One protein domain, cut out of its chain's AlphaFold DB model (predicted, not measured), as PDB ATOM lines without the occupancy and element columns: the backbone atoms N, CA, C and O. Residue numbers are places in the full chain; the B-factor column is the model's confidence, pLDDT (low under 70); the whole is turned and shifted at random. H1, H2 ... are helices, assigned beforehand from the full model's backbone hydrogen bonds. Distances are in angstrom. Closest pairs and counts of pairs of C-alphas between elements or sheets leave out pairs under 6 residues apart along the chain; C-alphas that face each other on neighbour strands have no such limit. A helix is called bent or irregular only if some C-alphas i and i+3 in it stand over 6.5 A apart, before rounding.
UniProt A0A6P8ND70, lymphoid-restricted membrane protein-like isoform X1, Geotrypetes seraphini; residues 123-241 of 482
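AT A GLANCE: This is residues 123 to 241 of the 482 residues of the protein "lymphoid-restricted membrane protein-like isoform X1" of Geotrypetes seraphini (UniProt A0A6P8ND70). Picture a long, narrow helical hairpin: the bent helix H1 and the straight-running H2 make a thin triangle, with the arm H1b and H2 as its long sides, joined at residues 192 to 194, and the short arm H1a folding back to meet the far end of H2. The triangle is open near the bend of H1, and residues 123 to 134 loop without a named element at the H1a end. The printed part has 119 residues with two named helices, H1 then H2, and no named strand, and the class is all helix. It is extended, with a radius of gyration of the C-alphas of 24.5 A and spans of 79 by 31 by 16 A.

IN THESE COORDINATES: Start at Leu 123; residues 123 to 134 lead to H1, residues 135 to 191. By its hydrogen bonds H1 was assigned as one helix, but it is bent: C-alphas 154 and 157 are 7.3 A apart. Find C-alpha 135 at (5.355, 49.475, -18.995), where H1a, residues 135 to 154, begins its 29.5 A. H1b, residues 157 to 191, runs 51.0 A. H2, residues 195 to 241, runs 69.2 A to C-alpha 241 at (8.762, 43.474, -9.408).

HOW THE PARTS SIT: The arms H1a and H1b stand at a steep tilt of 61 degrees. H1b and H2 form a helical hairpin, opposite ways at a shallow tilt of 10 degrees. They touch through residues 178 to 189 and 197 to 212, where the closest C-alphas, those of Thr 189 and Thr 198, are 5.9 A apart. H1a touches H2 through residues 138 to 145 and 237 to 241, opposite ways at a steep tilt of 52 degrees; the closest C-alphas, of Phe 142 and Met 241, are 6.0 A apart. Each O i to N i+4 pair is within hydrogen-bond range in H1b and H2, and 15 of 16 are in H1a.

THE WHOLE: The C-alphas farthest apart, of Glu 135 and Val 193, are 79.5 A apart. Residues 150 to 166 and 224 to 232 stand free. The printed part has no cut, and the link from H1 to H2 is tight. The model's confidence is low, with pLDDT under 70, at residues 123 to 133.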
ATOM      1  N   LEU A 123      -3.314  38.374  -8.782       53.53
ATOM      2  CA  LEU A 123      -2.587  38.583 -10.019       53.53
ATOM      3  C   LEU A 123      -3.468  38.598 -11.284       53.53
ATOM      4  O   LEU A 123      -3.280  39.425 -12.170       53.53
ATOM      5  N   GLU A 124      -4.460  37.713 -11.357       55.97
ATOM      6  CA  GLU A 124      -5.410  37.631 -12.471       55.97
ATOM      7  C   GLU A 124      -6.390  38.809 -12.451       55.97
ATOM      8  O   GLU A 124      -6.659  39.427 -13.479       55.97
ATOM      9  N   ARG A 125      -6.808  39.220 -11.248       58.03
ATOM     10  CA  ARG A 125      -7.553  40.472 -11.027       58.03
ATOM     11  C   ARG A 125      -6.765  41.726 -11.401       58.03
ATOM     12  O   ARG A 125      -7.372  42.753 -11.682       58.03
ATOM     13  N   LEU A 126      -5.435  41.645 -11.384       55.34
ATOM     14  CA  LEU A 126      -4.527  42.714 -11.802       55.34
ATOM     15  C   LEU A 126      -4.204  42.660 -13.308       55.34
ATOM     16  O   LEU A 126      -3.381  43.438 -13.773       55.34
ATOM     17  N   GLY A 127      -4.843  41.775 -14.085       49.66
ATOM     18  CA  GLY A 127      -4.701  41.734 -15.546       49.66
ATOM     19  C   GLY A 127      -3.383  41.133 -16.049       49.66
ATOM     20  O   GLY A 127      -3.090  41.200 -17.241       49.66
ATOM     21  N   LEU A 128      -2.611  40.492 -15.170       52.66
ATOM     22  CA  LEU A 128      -1.263  39.985 -15.457       52.66
ATOM     23  C   LEU A 128      -1.237  38.674 -16.265       52.66
ATOM     24  O   LEU A 128      -0.180  38.090 -16.467       52.66
ATOM     25  N   HIS A 129      -2.388  38.209 -16.758       53.31
ATOM     26  CA  HIS A 129      -2.504  37.015 -17.603       53.31
ATOM     27  C   HIS A 129      -2.179  37.283 -19.089       53.31
ATOM     28  O   HIS A 129      -2.271  36.387 -19.925       53.31
ATOM     29  N   ARG A 130      -1.822  38.519 -19.469       47.47
ATOM     30  CA  ARG A 130      -1.581  38.863 -20.877       47.47
ATOM     31  C   ARG A 130      -0.115  38.686 -21.266       47.47
ATOM     32  O   ARG A 130       0.778  39.210 -20.615       47.47
ATOM     33  N   VAL A 131       0.086  38.019 -22.406       50.12
ATOM     34  CA  VAL A 131       1.361  37.664 -23.072       50.12
ATOM     35  C   VAL A 131       2.280  38.871 -23.377       50.12
ATOM     36  O   VAL A 131       3.390  38.713 -23.866       50.12
ATOM     37  N   SER A 132       1.874  40.101 -23.068       55.25
ATOM     38  CA  SER A 132       2.759  41.270 -23.030       55.25
ATOM     39  C   SER A 132       2.111  42.379 -22.204       55.25
ATOM     40  O   SER A 132       1.117  42.975 -22.614       55.25
ATOM     41  N   LEU A 133       2.659  42.645 -21.021       67.62
ATOM     42  CA  LEU A 133       2.249  43.774 -20.189       67.62
ATOM     43  C   LEU A 133       2.946  45.045 -20.664       67.62
ATOM     44  O   LEU A 133       4.145  45.029 -20.952       67.62
ATOM     45  N   THR A 134       2.205  46.150 -20.745       84.75
ATOM     46  CA  THR A 134       2.806  47.451 -21.058       84.75
ATOM     47  C   THR A 134       3.622  47.963 -19.867       84.75
ATOM     48  O   THR A 134       3.401  47.549 -18.728       84.75
ATOM     49  N   GLU A 135       4.566  48.890 -20.096       87.31
ATOM     50  CA  GLU A 135       5.355  49.475 -18.995       87.31
ATOM     51  C   GLU A 135       4.447  50.110 -17.914       87.31
ATOM     52  O   GLU A 135       4.764  50.027 -16.728       87.31
ATOM     53  N   GLN A 136       3.291  50.664 -18.310       89.62
ATOM     54  CA  GLN A 136       2.302  51.263 -17.409       89.62
ATOM     55  C   GLN A 136       1.519  50.217 -16.599       89.62
ATOM     56  O   GLN A 136       1.291  50.425 -15.408       89.62
ATOM     57  N   ASP A 137       1.145  49.085 -17.206       89.31
ATOM     58  CA  ASP A 137       0.441  48.001 -16.504       89.31
ATOM     59  C   ASP A 137       1.334  47.362 -15.434       89.31
ATOM     60  O   ASP A 137       0.887  47.094 -14.319       89.31
ATOM     61  N   VAL A 138       2.622  47.179 -15.748       91.06
ATOM     62  CA  VAL A 138       3.627  46.680 -14.798       91.06
ATOM     63  C   VAL A 138       3.804  47.652 -13.629       91.06
ATOM     64  O   VAL A 138       3.880  47.226 -12.480       91.06
ATOM     65  N   GLU A 139       3.844  48.958 -13.898       93.06
ATOM     66  CA  GLU A 139       3.962  49.995 -12.866       93.06
ATOM     67  C   GLU A 139       2.724  50.038 -11.954       93.06
ATOM     68  O   GLU A 139       2.860  50.044 -10.729       93.06
ATOM     69  N   ALA A 140       1.516  49.960 -12.519       92.75
ATOM     70  CA  ALA A 140       0.283  49.871 -11.739       92.75
ATOM     71  C   ALA A 140       0.241  48.598 -10.875       92.75
ATOM     72  O   ALA A 140      -0.025  48.662  -9.671       92.75
ATOM     73  N   ALA A 141       0.558  47.441 -11.463       90.75
ATOM     74  CA  ALA A 141       0.603  46.172 -10.749       90.75
ATOM     75  C   ALA A 141       1.638  46.180  -9.618       90.75
ATOM     76  O   ALA A 141       1.342  45.704  -8.522       90.75
ATOM     77  N   PHE A 142       2.813  46.776  -9.841       94.19
ATOM     78  CA  PHE A 142       3.841  46.943  -8.819       94.19
ATOM     79  C   PHE A 142       3.348  47.776  -7.629       94.19
ATOM     80  O   PHE A 142       3.558  47.380  -6.482       94.19
ATOM     81  N   VAL A 143       2.659  48.899  -7.870       95.19
ATOM     82  CA  VAL A 143       2.101  49.741  -6.796       95.19
ATOM     83  C   VAL A 143       1.070  48.968  -5.975       95.19
ATOM     84  O   VAL A 143       1.130  48.964  -4.742       95.19
ATOM     85  N   HIS A 144       0.151  48.269  -6.645       93.50
ATOM     86  CA  HIS A 144      -0.859  47.452  -5.976       93.50
ATOM     87  C   HIS A 144      -0.239  46.324  -5.153       93.50
ATOM     88  O   HIS A 144      -0.610  46.123  -3.995       93.50
ATOM     89  N   LEU A 145       0.724  45.614  -5.733       93.19
ATOM     90  CA  LEU A 145       1.411  44.507  -5.091       93.19
ATOM     91  C   LEU A 145       2.239  44.980  -3.886       93.19
ATOM     92  O   LEU A 145       2.160  44.386  -2.815       93.19
ATOM     93  N   SER A 146       2.958  46.095  -4.024       94.25
ATOM     94  CA  SER A 146       3.734  46.703  -2.937       94.25
ATOM     95  C   SER A 146       2.845  47.120  -1.767       94.25
ATOM     96  O   SER A 146       3.187  46.887  -0.607       94.25
ATOM     97  N   LEU A 147       1.675  47.704  -2.049       93.31
ATOM     98  CA  LEU A 147       0.705  48.048  -1.013       93.31
ATOM     99  C   LEU A 147       0.159  46.792  -0.321       93.31
ATOM    100  O   LEU A 147       0.119  46.748   0.909       93.31
ATOM    101  N   ALA A 148      -0.206  45.766  -1.094       91.25
ATOM    102  CA  ALA A 148      -0.690  44.497  -0.560       91.25
ATOM    103  C   ALA A 148       0.346  43.839   0.363       91.25
ATOM    104  O   ALA A 148       0.011  43.502   1.495       91.25
ATOM    105  N   PHE A 149       1.617  43.763  -0.051       91.06
ATOM    106  CA  PHE A 149       2.701  43.234   0.781       91.06
ATOM    107  C   PHE A 149       2.893  44.010   2.082       91.06
ATOM    108  O   PHE A 149       3.090  43.411   3.144       91.06
ATOM    109  N   ARG A 150       2.798  45.344   2.035       92.31
ATOM    110  CA  ARG A 150       2.877  46.169   3.248       92.31
ATOM    111  C   ARG A 150       1.728  45.867   4.203       92.31
ATOM    112  O   ARG A 150       1.970  45.702   5.394       92.31
ATOM    113  N   CYS A 151       0.499  45.759   3.704       91.56
ATOM    114  CA  CYS A 151      -0.660  45.375   4.514       91.56
ATOM    115  C   CYS A 151      -0.530  43.949   5.074       91.56
ATOM    116  O   CYS A 151      -0.850  43.701   6.242       91.56
ATOM    117  N   ASP A 152      -0.030  43.017   4.264       91.62
ATOM    118  CA  ASP A 152       0.178  41.631   4.664       91.62
ATOM    119  C   ASP A 152       1.216  41.529   5.780       91.62
ATOM    120  O   ASP A 152       0.952  40.853   6.769       91.62
ATOM    121  N   THR A 153       2.318  42.278   5.709       91.56
ATOM    122  CA  THR A 153       3.372  42.297   6.744       91.56
ATOM    123  C   THR A 153       2.813  42.504   8.160       91.56
ATOM    124  O   THR A 153       3.217  41.810   9.092       91.56
ATOM    125  N   PHE A 154       1.833  43.398   8.339       92.25
ATOM    126  CA  PHE A 154       1.254  43.685   9.662       92.25
ATOM    127  C   PHE A 154       0.247  42.635  10.153       92.25
ATOM    128  O   PHE A 154      -0.013  42.538  11.351       92.25
ATOM    129  N   THR A 155      -0.349  41.858   9.248       93.62
ATOM    130  CA  THR A 155      -1.460  40.940   9.569       93.62
ATOM    131  C   THR A 155      -1.085  39.467   9.440       93.62
ATOM    132  O   THR A 155      -1.774  38.613  10.000       93.62
ATOM    133  N   LEU A 156      -0.000  39.154   8.726       93.31
ATOM    134  CA  LEU A 156       0.410  37.797   8.375       93.31
ATOM    135  C   LEU A 156       0.639  36.948   9.620       93.31
ATOM    136  O   LEU A 156       0.043  35.885   9.736       93.31
ATOM    137  N   ARG A 157       1.394  37.453  10.603       94.25
ATOM    138  CA  ARG A 157       1.676  36.716  11.846       94.25
ATOM    139  C   ARG A 157       0.404  36.289  12.579       94.25
ATOM    140  O   ARG A 157       0.315  35.164  13.055       94.25
ATOM    141  N   ARG A 158      -0.585  37.184  12.672       95.69
ATOM    142  CA  ARG A 158      -1.860  36.880  13.337       95.69
ATOM    143  C   ARG A 158      -2.679  35.873  12.532       95.69
ATOM    144  O   ARG A 158      -3.269  34.991  13.139       95.69
ATOM    145  N   ARG A 159      -2.712  35.993  11.201       95.12
ATOM    146  CA  ARG A 159      -3.408  35.029  10.334       95.12
ATOM    147  C   ARG A 159      -2.783  33.637  10.421       95.12
ATOM    148  O   ARG A 159      -3.512  32.699  10.695       95.12
ATOM    149  N   VAL A 160      -1.458  33.529  10.300       93.88
ATOM    150  CA  VAL A 160      -0.732  32.250  10.411       93.88
ATOM    151  C   VAL A 160      -1.028  31.565  11.741       93.88
ATOM    152  O   VAL A 160      -1.405  30.405  11.744       93.88
ATOM    153  N   LEU A 161      -0.959  32.293  12.859       96.62
ATOM    154  CA  LEU A 161      -1.227  31.715  14.180       96.62
ATOM    155  C   LEU A 161      -2.666  31.194  14.328       96.62
ATOM    156  O   LEU A 161      -2.895  30.192  15.002       96.62
ATOM    157  N   VAL A 162      -3.647  31.890  13.746       97.19
ATOM    158  CA  VAL A 162      -5.053  31.459  13.792       97.19
ATOM    159  C   VAL A 162      -5.262  30.203  12.949       97.19
ATOM    160  O   VAL A 162      -5.910  29.275  13.425       97.19
ATOM    161  N   GLU A 163      -4.693  30.160  11.745       94.62
ATOM    162  CA  GLU A 163      -4.766  28.992  10.858       94.62
ATOM    163  C   GLU A 163      -4.034  27.781  11.453       94.62
ATOM    164  O   GLU A 163      -4.569  26.677  11.459       94.62
ATOM    165  N   GLU A 164      -2.851  27.987  12.037       95.44
ATOM    166  CA  GLU A 164      -2.079  26.938  12.711       95.44
ATOM    167  C   GLU A 164      -2.858  26.345  13.886       95.44
ATOM    168  O   GLU A 164      -3.023  25.133  13.968       95.44
ATOM    169  N   ARG A 165      -3.444  27.195  14.740       97.75
ATOM    170  CA  ARG A 165      -4.299  26.723  15.835       97.75
ATOM    171  C   ARG A 165      -5.522  25.965  15.321       97.75
ATOM    172  O   ARG A 165      -5.918  24.976  15.931       97.75
ATOM    173  N   ALA A 166      -6.163  26.441  14.254       96.31
ATOM    174  CA  ALA A 166      -7.323  25.766  13.679       96.31
ATOM    175  C   ALA A 166      -6.949  24.374  13.146       96.31
ATOM    176  O   ALA A 166      -7.685  23.414  13.387       96.31
ATOM    177  N   ARG A 167      -5.785  24.258  12.493       95.50
ATOM    178  CA  ARG A 167      -5.204  22.985  12.055       95.50
ATOM    179  C   ARG A 167      -4.932  22.060  13.241       95.50
ATOM    180  O   ARG A 167      -5.425  20.938  13.236       95.50
ATOM    181  N   ASP A 168      -4.227  22.538  14.267       96.88
ATOM    182  CA  ASP A 168      -3.888  21.739  15.452       96.88
ATOM    183  C   ASP A 168      -5.140  21.182  16.140       96.88
ATOM    184  O   ASP A 168      -5.193  20.003  16.477       96.88
ATOM    185  N   VAL A 169      -6.180  22.009  16.301       98.19
ATOM    186  CA  VAL A 169      -7.456  21.580  16.896       98.19
ATOM    187  C   VAL A 169      -8.145  20.524  16.029       98.19
ATOM    188  O   VAL A 169      -8.702  19.565  16.562       98.19
ATOM    189  N   ALA A 170      -8.124  20.674  14.703       96.94
ATOM    190  CA  ALA A 170      -8.709  19.687  13.800       96.94
ATOM    191  C   ALA A 170      -7.956  18.348  13.856       96.94
ATOM    192  O   ALA A 170      -8.589  17.298  13.958       96.94
ATOM    193  N   GLU A 171      -6.624  18.380  13.843       95.81
ATOM    194  CA  GLU A 171      -5.781  17.187  13.952       95.81
ATOM    195  C   GLU A 171      -5.940  16.495  15.312       95.81
ATOM    196  O   GLU A 171      -6.103  15.276  15.363       95.81
ATOM    197  N   GLU A 172      -5.967  17.257  16.408       97.19
ATOM    198  CA  GLU A 172      -6.198  16.722  17.752       97.19
ATOM    199  C   GLU A 172      -7.583  16.069  17.865       97.19
ATOM    200  O   GLU A 172      -7.711  14.989  18.441       97.19
ATOM    201  N   ASN A 173      -8.621  16.685  17.293       97.75
ATOM    202  CA  ASN A 173      -9.967  16.114  17.292       97.75
ATOM    203  C   ASN A 173     -10.027  14.813  16.489       97.75
ATOM    204  O   ASN A 173     -10.552  13.822  16.985       97.75
ATOM    205  N   ILE A 174      -9.448  14.780  15.285       96.69
ATOM    206  CA  ILE A 174      -9.359  13.555  14.479       96.69
ATOM    207  C   ILE A 174      -8.640  12.451  15.260       96.69
ATOM    208  O   ILE A 174      -9.085  11.304  15.263       96.69
ATOM    209  N   GLN A 175      -7.542  12.791  15.937       96.94
ATOM    210  CA  GLN A 175      -6.778  11.837  16.728       96.94
ATOM    211  C   GLN A 175      -7.608  11.272  17.889       96.94
ATOM    212  O   GLN A 175      -7.633  10.057  18.081       96.94
ATOM    213  N   LYS A 176      -8.349  12.123  18.608       97.69
ATOM    214  CA  LYS A 176      -9.262  11.691  19.680       97.69
ATOM    215  C   LYS A 176     -10.367  10.772  19.169       97.69
ATOM    216  O   LYS A 176     -10.609   9.735  19.773       97.69
ATOM    217  N   GLU A 177     -11.000  11.110  18.048       97.50
ATOM    218  CA  GLU A 177     -12.054  10.285  17.440       97.50
ATOM    219  C   GLU A 177     -11.515   8.913  17.003       97.50
ATOM    220  O   GLU A 177     -12.167   7.887  17.200       97.50
ATOM    221  N   LEU A 178     -10.293   8.858  16.457       96.62
ATOM    222  CA  LEU A 178      -9.629   7.597  16.112       96.62
ATOM    223  C   LEU A 178      -9.324   6.754  17.357       96.62
ATOM    224  O   LEU A 178      -9.553   5.543  17.347       96.62
ATOM    225  N   GLU A 179      -8.837   7.373  18.432       96.44
ATOM    226  CA  GLU A 179      -8.569   6.705  19.711       96.44
ATOM    227  C   GLU A 179      -9.855   6.186  20.366       96.44
ATOM    228  O   GLU A 179      -9.894   5.050  20.853       96.44
ATOM    229  N   GLU A 180     -10.929   6.975  20.323       97.00
ATOM    230  CA  GLU A 180     -12.251   6.580  20.797       97.00
ATOM    231  C   GLU A 180     -12.794   5.404  19.978       97.00
ATOM    232  O   GLU A 180     -13.174   4.384  20.562       97.00
ATOM    233  N   CYS A 181     -12.725   5.467  18.645       95.38
ATOM    234  CA  CYS A 181     -13.102   4.361  17.761       95.38
ATOM    235  C   CYS A 181     -12.319   3.083  18.082       95.38
ATOM    236  O   CYS A 181     -12.906   2.007  18.203       95.38
ATOM    237  N   GLN A 182     -11.003   3.188  18.291       95.00
ATOM    238  CA  GLN A 182     -10.179   2.052  18.705       95.00
ATOM    239  C   GLN A 182     -10.581   1.515  20.082       95.00
ATOM    240  O   GLN A 182     -10.524   0.307  20.308       95.00
ATOM    241  N   SER A 183     -10.972   2.380  21.021       95.31
ATOM    242  CA  SER A 183     -11.426   1.962  22.353       95.31
ATOM    243  C   SER A 183     -12.763   1.215  22.300       95.31
ATOM    244  O   SER A 183     -12.917   0.173  22.943       95.31
ATOM    245  N   ILE A 184     -13.703   1.697  21.481       93.94
ATOM    246  CA  ILE A 184     -15.000   1.062  21.246       93.94
ATOM    247  C   ILE A 184     -14.786  -0.292  20.583       93.94
ATOM    248  O   ILE A 184     -15.377  -1.275  21.026       93.94
ATOM    249  N   LEU A 185     -13.906  -0.353  19.580       93.12
ATOM    250  CA  LEU A 185     -13.594  -1.588  18.882       93.12
ATOM    251  C   LEU A 185     -12.957  -2.612  19.824       93.12
ATOM    252  O   LEU A 185     -13.446  -3.728  19.893       93.12
ATOM    253  N   ARG A 186     -11.973  -2.219  20.647       91.75
ATOM    254  CA  ARG A 186     -11.379  -3.100  21.672       91.75
ATOM    255  C   ARG A 186     -12.424  -3.670  22.633       91.75
ATOM    256  O   ARG A 186     -12.382  -4.853  22.967       91.75
ATOM    257  N   ARG A 187     -13.379  -2.844  23.071       92.25
ATOM    258  CA  ARG A 187     -14.477  -3.286  23.942       92.25
ATOM    259  C   ARG A 187     -15.433  -4.233  23.214       92.25
ATOM    260  O   ARG A 187     -15.877  -5.207  23.815       92.25
ATOM    261  N   LEU A 188     -15.726  -3.969  21.942       89.50
ATOM    262  CA  LEU A 188     -16.540  -4.843  21.101       89.50
ATOM    263  C   LEU A 188     -15.851  -6.198  20.894       89.50
ATOM    264  O   LEU A 188     -16.465  -7.212  21.195       89.50
ATOM    265  N   THR A 189     -14.563  -6.215  20.538       90.25
ATOM    266  CA  THR A 189     -13.752  -7.437  20.427       90.25
ATOM    267  C   THR A 189     -13.790  -8.256  21.718       90.25
ATOM    268  O   THR A 189     -13.950  -9.468  21.660       90.25
ATOM    269  N   SER A 190     -13.718  -7.614  22.894       87.62
ATOM    270  CA  SER A 190     -13.802  -8.318  24.187       87.62
ATOM    271  C   SER A 190     -15.186  -8.898  24.517       87.62
ATOM    272  O   SER A 190     -15.292  -9.768  25.378       87.62
ATOM    273  N   ALA A 191     -16.245  -8.403  23.869       87.25
ATOM    274  CA  ALA A 191     -17.619  -8.875  24.044       87.25
ATOM    275  C   ALA A 191     -18.035  -9.917  22.987       87.25
ATOM    276  O   ALA A 191     -19.064 -10.573  23.156       87.25
ATOM    277  N   CYS A 192     -17.261 -10.067  21.908       86.75
ATOM    278  CA  CYS A 192     -17.479 -11.072  20.874       86.75
ATOM    279  C   CYS A 192     -17.119 -12.472  21.394       86.75
ATOM    280  O   CYS A 192     -16.062 -12.676  21.985       86.75
ATOM    281  N   VAL A 193     -18.014 -13.436  21.172       84.12
ATOM    282  CA  VAL A 193     -17.828 -14.853  21.545       84.12
ATOM    283  C   VAL A 193     -17.613 -15.733  20.307       84.12
ATOM    284  O   VAL A 193     -16.995 -16.790  20.404       84.12
ATOM    285  N   ASP A 194     -18.096 -15.281  19.148       87.06
ATOM    286  CA  ASP A 194     -18.008 -15.999  17.877       87.06
ATOM    287  C   ASP A 194     -16.722 -15.633  17.120       87.06
ATOM    288  O   ASP A 194     -16.399 -14.450  16.994       87.06
ATOM    289  N   GLU A 195     -16.049 -16.635  16.545       85.75
ATOM    290  CA  GLU A 195     -14.809 -16.479  15.760       85.75
ATOM    291  C   GLU A 195     -15.004 -15.548  14.541       85.75
ATOM    292  O   GLU A 195     -14.221 -14.637  14.291       85.75
ATOM    293  N   GLU A 196     -16.141 -15.668  13.852       86.00
ATOM    294  CA  GLU A 196     -16.504 -14.795  12.723       86.00
ATOM    295  C   GLU A 196     -16.641 -13.312  13.137       86.00
ATOM    296  O   GLU A 196     -16.350 -12.399  12.360       86.00
ATOM    297  N   GLN A 197     -17.092 -13.042  14.371       85.31
ATOM    298  CA  GLN A 197     -17.227 -11.673  14.880       85.31
ATOM    299  C   GLN A 197     -15.879 -11.095  15.320       85.31
ATOM    300  O   GLN A 197     -15.656  -9.891  15.171       85.31
ATOM    301  N   THR A 198     -14.975 -11.933  15.840       86.88
ATOM    302  CA  THR A 198     -13.613 -11.511  16.181       86.88
ATOM    303  C   THR A 198     -12.800 -11.191  14.930       86.88
ATOM    304  O   THR A 198     -12.168 -10.137  14.889       86.88
ATOM    305  N   ASP A 199     -12.917 -12.000  13.875       89.81
ATOM    306  CA  ASP A 199     -12.242 -11.763  12.592       89.81
ATOM    307  C   ASP A 199     -12.699 -10.449  11.943       89.81
ATOM    308  O   ASP A 199     -11.891  -9.656  11.449       89.81
ATOM    309  N   MET A 200     -14.003 -10.157  11.997       89.69
ATOM    310  CA  MET A 200     -14.548  -8.885  11.521       89.69
ATOM    311  C   MET A 200     -14.009  -7.695  12.330       89.69
ATOM    312  O   MET A 200     -13.676  -6.653  11.758       89.69
ATOM    313  N   ALA A 201     -13.891  -7.832  13.653       89.12
ATOM    314  CA  ALA A 201     -13.335  -6.786  14.505       89.12
ATOM    315  C   ALA A 201     -11.846  -6.527  14.208       89.12
ATOM    316  O   ALA A 201     -11.427  -5.369  14.153       89.12
ATOM    317  N   GLU A 202     -11.058  -7.572  13.939       90.38
ATOM    318  CA  GLU A 202      -9.661  -7.428  13.509       90.38
ATOM    319  C   GLU A 202      -9.544  -6.712  12.156       90.38
ATOM    320  O   GLU A 202      -8.719  -5.806  12.004       90.38
ATOM    321  N   GLN A 203     -10.411  -7.033  11.188       94.44
ATOM    322  CA  GLN A 203     -10.467  -6.321   9.905       94.44
ATOM    323  C   GLN A 203     -10.796  -4.831  10.083       94.44
ATOM    324  O   GLN A 203     -10.187  -3.973   9.433       94.44
ATOM    325  N   PHE A 204     -11.717  -4.489  10.990       92.75
ATOM    326  CA  PHE A 204     -12.001  -3.093  11.329       92.75
ATOM    327  C   PHE A 204     -10.799  -2.399  11.982       92.75
ATOM    328  O   PHE A 204     -10.538  -1.231  11.691       92.75
ATOM    329  N   GLN A 205     -10.024  -3.102  12.808       93.62
ATOM    330  CA  GLN A 205      -8.839  -2.545  13.463       93.62
ATOM    331  C   GLN A 205      -7.717  -2.262  12.454       93.62
ATOM    332  O   GLN A 205      -7.083  -1.201  12.494       93.62
ATOM    333  N   GLN A 206      -7.512  -3.175  11.503       95.44
ATOM    334  CA  GLN A 206      -6.607  -2.970  10.372       95.44
ATOM    335  C   GLN A 206      -7.063  -1.778   9.521       95.44
ATOM    336  O   GLN A 206      -6.259  -0.896   9.209       95.44
ATOM    337  N   SER A 207      -8.363  -1.688   9.229       96.00
ATOM    338  CA  SER A 207      -8.952  -0.577   8.471       96.00
ATOM    339  C   SER A 207      -8.770   0.771   9.176       96.00
ATOM    340  O   SER A 207      -8.386   1.742   8.529       96.00
ATOM    341  N   LEU A 208      -8.962   0.842  10.501       96.19
ATOM    342  CA  LEU A 208      -8.707   2.052  11.293       96.19
ATOM    343  C   LEU A 208      -7.231   2.461  11.279       96.19
ATOM    344  O   LEU A 208      -6.922   3.648  11.201       96.19
ATOM    345  N   THR A 209      -6.314   1.494  11.315       96.00
ATOM    346  CA  THR A 209      -4.868   1.762  11.248       96.00
ATOM    347  C   THR A 209      -4.481   2.331   9.881       96.00
ATOM    348  O   THR A 209      -3.771   3.337   9.790       96.00
ATOM    349  N   VAL A 210      -5.002   1.735   8.804       97.62
ATOM    350  CA  VAL A 210      -4.820   2.239   7.436       97.62
ATOM    351  C   VAL A 210      -5.445   3.625   7.280       97.62
ATOM    352  O   VAL A 210      -4.835   4.498   6.656       97.62
ATOM    353  N   LEU A 211      -6.625   3.857   7.861       96.44
ATOM    354  CA  LEU A 211      -7.308   5.148   7.839       96.44
ATOM    355  C   LEU A 211      -6.489   6.228   8.555       96.44
ATOM    356  O   LEU A 211      -6.232   7.268   7.956       96.44
ATOM    357  N   ALA A 212      -6.006   5.965   9.771       96.56
ATOM    358  CA  ALA A 212      -5.158   6.888  10.526       96.56
ATOM    359  C   ALA A 212      -3.897   7.274   9.735       96.56
ATOM    360  O   ALA A 212      -3.601   8.456   9.545       96.56
ATOM    361  N   GLY A 213      -3.201   6.277   9.174       96.75
ATOM    362  CA  GLY A 213      -2.040   6.520   8.319       96.75
ATOM    363  C   GLY A 213      -2.389   7.304   7.049       96.75
ATOM    364  O   GLY A 213      -1.607   8.139   6.598       96.75
ATOM    365  N   SER A 214      -3.565   7.068   6.466       97.94
ATOM    366  CA  SER A 214      -4.034   7.793   5.280       97.94
ATOM    367  C   SER A 214      -4.370   9.247   5.596       97.94
ATOM    368  O   SER A 214      -3.933  10.126   4.858       97.94
ATOM    369  N   ILE A 215      -5.056   9.521   6.708       97.38
ATOM    370  CA  ILE A 215      -5.370  10.884   7.153       97.38
ATOM    371  C   ILE A 215      -4.085  11.671   7.425       97.38
ATOM    372  O   ILE A 215      -3.962  12.811   6.977       97.38
ATOM    373  N   GLN A 216      -3.088  11.060   8.071       96.25
ATOM    374  CA  GLN A 216      -1.800  11.713   8.306       96.25
ATOM    375  C   GLN A 216      -1.082  12.053   6.991       96.25
ATOM    376  O   GLN A 216      -0.542  13.150   6.845       96.25
ATOM    377  N   ARG A 217      -1.080  11.132   6.014       97.62
ATOM    378  CA  ARG A 217      -0.501  11.395   4.686       97.62
ATOM    379  C   ARG A 217      -1.238  12.514   3.959       97.62
ATOM    380  O   ARG A 217      -0.582  13.384   3.399       97.62
ATOM    381  N   VAL A 218      -2.571  12.511   3.990       97.06
ATOM    382  CA  VAL A 218      -3.401  13.548   3.357       97.06
ATOM    383  C   VAL A 218      -3.163  14.908   4.005       97.06
ATOM    384  O   VAL A 218      -2.962  15.879   3.289       97.06
ATOM    385  N   THR A 219      -3.113  14.979   5.335       95.75
ATOM    386  CA  THR A 219      -2.895  16.236   6.068       95.75
ATOM    387  C   THR A 219      -1.520  16.831   5.756       95.75
ATOM    388  O   THR A 219      -1.428  17.993   5.368       95.75
ATOM    389  N   LYS A 220      -0.458  16.010   5.782       95.44
ATOM    390  CA  LYS A 220       0.898  16.430   5.382       95.44
ATOM    391  C   LYS A 220       0.970  16.863   3.919       95.44
ATOM    392  O   LYS A 220       1.596  17.868   3.594       95.44
ATOM    393  N   ALA A 221       0.343  16.103   3.020       97.12
ATOM    394  CA  ALA A 221       0.313  16.444   1.603       97.12
ATOM    395  C   ALA A 221      -0.445  17.757   1.358       97.12
ATOM    396  O   ALA A 221       0.003  18.567   0.551       97.12
ATOM    397  N   ALA A 222      -1.551  17.993   2.068       95.06
ATOM    398  CA  ALA A 222      -2.320  19.229   1.989       95.06
ATOM    399  C   ALA A 222      -1.512  20.441   2.481       95.06
ATOM    400  O   ALA A 222      -1.539  21.485   1.832       95.06
ATOM    401  N   GLU A 223      -0.746  20.295   3.566       93.06
ATOM    402  CA  GLU A 223       0.147  21.342   4.075       93.06
ATOM    403  C   GLU A 223       1.224  21.718   3.047       93.06
ATOM    404  O   GLU A 223       1.354  22.887   2.673       93.06
ATOM    405  N   VAL A 224       1.947  20.723   2.523       95.94
ATOM    406  CA  VAL A 224       2.996  20.946   1.513       95.94
ATOM    407  C   VAL A 224       2.407  21.543   0.234       95.94
ATOM    408  O   VAL A 224       2.965  22.486  -0.323       95.94
ATOM    409  N   LEU A 225       1.258  21.043  -0.228       94.44
ATOM    410  CA  LEU A 225       0.588  21.567  -1.416       94.44
ATOM    411  C   LEU A 225       0.148  23.025  -1.224       94.44
ATOM    412  O   LEU A 225       0.290  23.828  -2.149       94.44
ATOM    413  N   GLY A 226      -0.356  23.376  -0.037       92.25
ATOM    414  CA  GLY A 226      -0.704  24.749   0.323       92.25
ATOM    415  C   GLY A 226       0.514  25.675   0.301       92.25
ATOM    416  O   GLY A 226       0.455  26.752  -0.297       92.25
ATOM    417  N   ALA A 227       1.641  25.221   0.859       92.19
ATOM    418  CA  ALA A 227       2.902  25.958   0.833       92.19
ATOM    419  C   ALA A 227       3.393  26.208  -0.604       92.19
ATOM    420  O   ALA A 227       3.702  27.346  -0.959       92.19
ATOM    421  N   VAL A 228       3.371  25.183  -1.462       94.12
ATOM    422  CA  VAL A 228       3.775  25.299  -2.876       94.12
ATOM    423  C   VAL A 228       2.863  26.255  -3.652       94.12
ATOM    424  O   VAL A 228       3.345  27.067  -4.441       94.12
ATOM    425  N   HIS A 229       1.546  26.226  -3.423       89.31
ATOM    426  CA  HIS A 229       0.629  27.178  -4.064       89.31
ATOM    427  C   HIS A 229       0.898  28.620  -3.627       89.31
ATOM    428  O   HIS A 229       0.826  29.544  -4.445       89.31
ATOM    429  N   GLN A 230       1.220  28.827  -2.348       90.50
ATOM    430  CA  GLN A 230       1.593  30.142  -1.848       90.50
ATOM    431  C   GLN A 230       2.921  30.614  -2.454       90.50
ATOM    432  O   GLN A 230       3.001  31.761  -2.897       90.50
ATOM    433  N   GLU A 231       3.920  29.739  -2.563       90.75
ATOM    434  CA  GLU A 231       5.195  30.025  -3.227       90.75
ATOM    435  C   GLU A 231       4.991  30.395  -4.700       90.75
ATOM    436  O   GLU A 231       5.428  31.460  -5.130       90.75
ATOM    437  N   ALA A 232       4.228  29.604  -5.459       85.44
ATOM    438  CA  ALA A 232       3.941  29.882  -6.865       85.44
ATOM    439  C   ALA A 232       3.272  31.255  -7.068       85.44
ATOM    440  O   ALA A 232       3.574  31.977  -8.023       85.44
ATOM    441  N   ARG A 233       2.378  31.657  -6.153       84.88
ATOM    442  CA  ARG A 233       1.771  32.998  -6.157       84.88
ATOM    443  C   ARG A 233       2.796  34.096  -5.864       84.88
ATOM    444  O   ARG A 233       2.720  35.158  -6.480       84.88
ATOM    445  N   MET A 234       3.734  33.853  -4.949       88.62
ATOM    446  CA  MET A 234       4.805  34.796  -4.615       88.62
ATOM    447  C   MET A 234       5.822  34.938  -5.749       88.62
ATOM    448  O   MET A 234       6.199  36.062  -6.068       88.62
ATOM    449  N   CYS A 235       6.197  33.848  -6.421       87.31
ATOM    450  CA  CYS A 235       7.120  33.876  -7.558       87.31
ATOM    451  C   CYS A 235       6.616  34.798  -8.673       87.31
ATOM    452  O   CYS A 235       7.343  35.683  -9.121       87.31
ATOM    453  N   ARG A 236       5.332  34.697  -9.039       83.88
ATOM    454  CA  ARG A 236       4.746  35.584 -10.056       83.88
ATOM    455  C   ARG A 236       4.693  37.055  -9.630       83.88
ATOM    456  O   ARG A 236       4.843  37.954 -10.449       83.88
ATOM    457  N   ALA A 237       4.475  37.322  -8.344       88.88
ATOM    458  CA  ALA A 237       4.555  38.676  -7.801       88.88
ATOM    459  C   ALA A 237       5.983  39.244  -7.920       88.88
ATOM    460  O   ALA A 237       6.165  40.387  -8.339       88.88
ATOM    461  N   VAL A 238       6.998  38.430  -7.619       91.06
ATOM    462  CA  VAL A 238       8.412  38.798  -7.767       91.06
ATOM    463  C   VAL A 238       8.774  39.069  -9.230       91.06
ATOM    464  O   VAL A 238       9.480  40.038  -9.500       91.06
ATOM    465  N   GLU A 239       8.247  38.305 -10.189       89.94
ATOM    466  CA  GLU A 239       8.456  38.558 -11.625       89.94
ATOM    467  C   GLU A 239       7.994  39.961 -12.048       89.94
ATOM    468  O   GLU A 239       8.736  40.673 -12.725       89.94
ATOM    469  N   VAL A 240       6.819  40.411 -11.591       89.88
ATOM    470  CA  VAL A 240       6.325  41.780 -11.848       89.88
ATOM    471  C   VAL A 240       7.265  42.828 -11.251       89.88
ATOM    472  O   VAL A 240       7.532  43.854 -11.878       89.88
ATOM    473  N   MET A 241       7.800  42.574 -10.053       93.50
ATOM    474  CA  MET A 241       8.762  43.474  -9.408       93.50
ATOM    475  C   MET A 241      10.074  43.554 -10.199       93.50
ATOM    476  O   MET A 241      10.584  44.653 -10.413       93.50
TER     477      MET A 241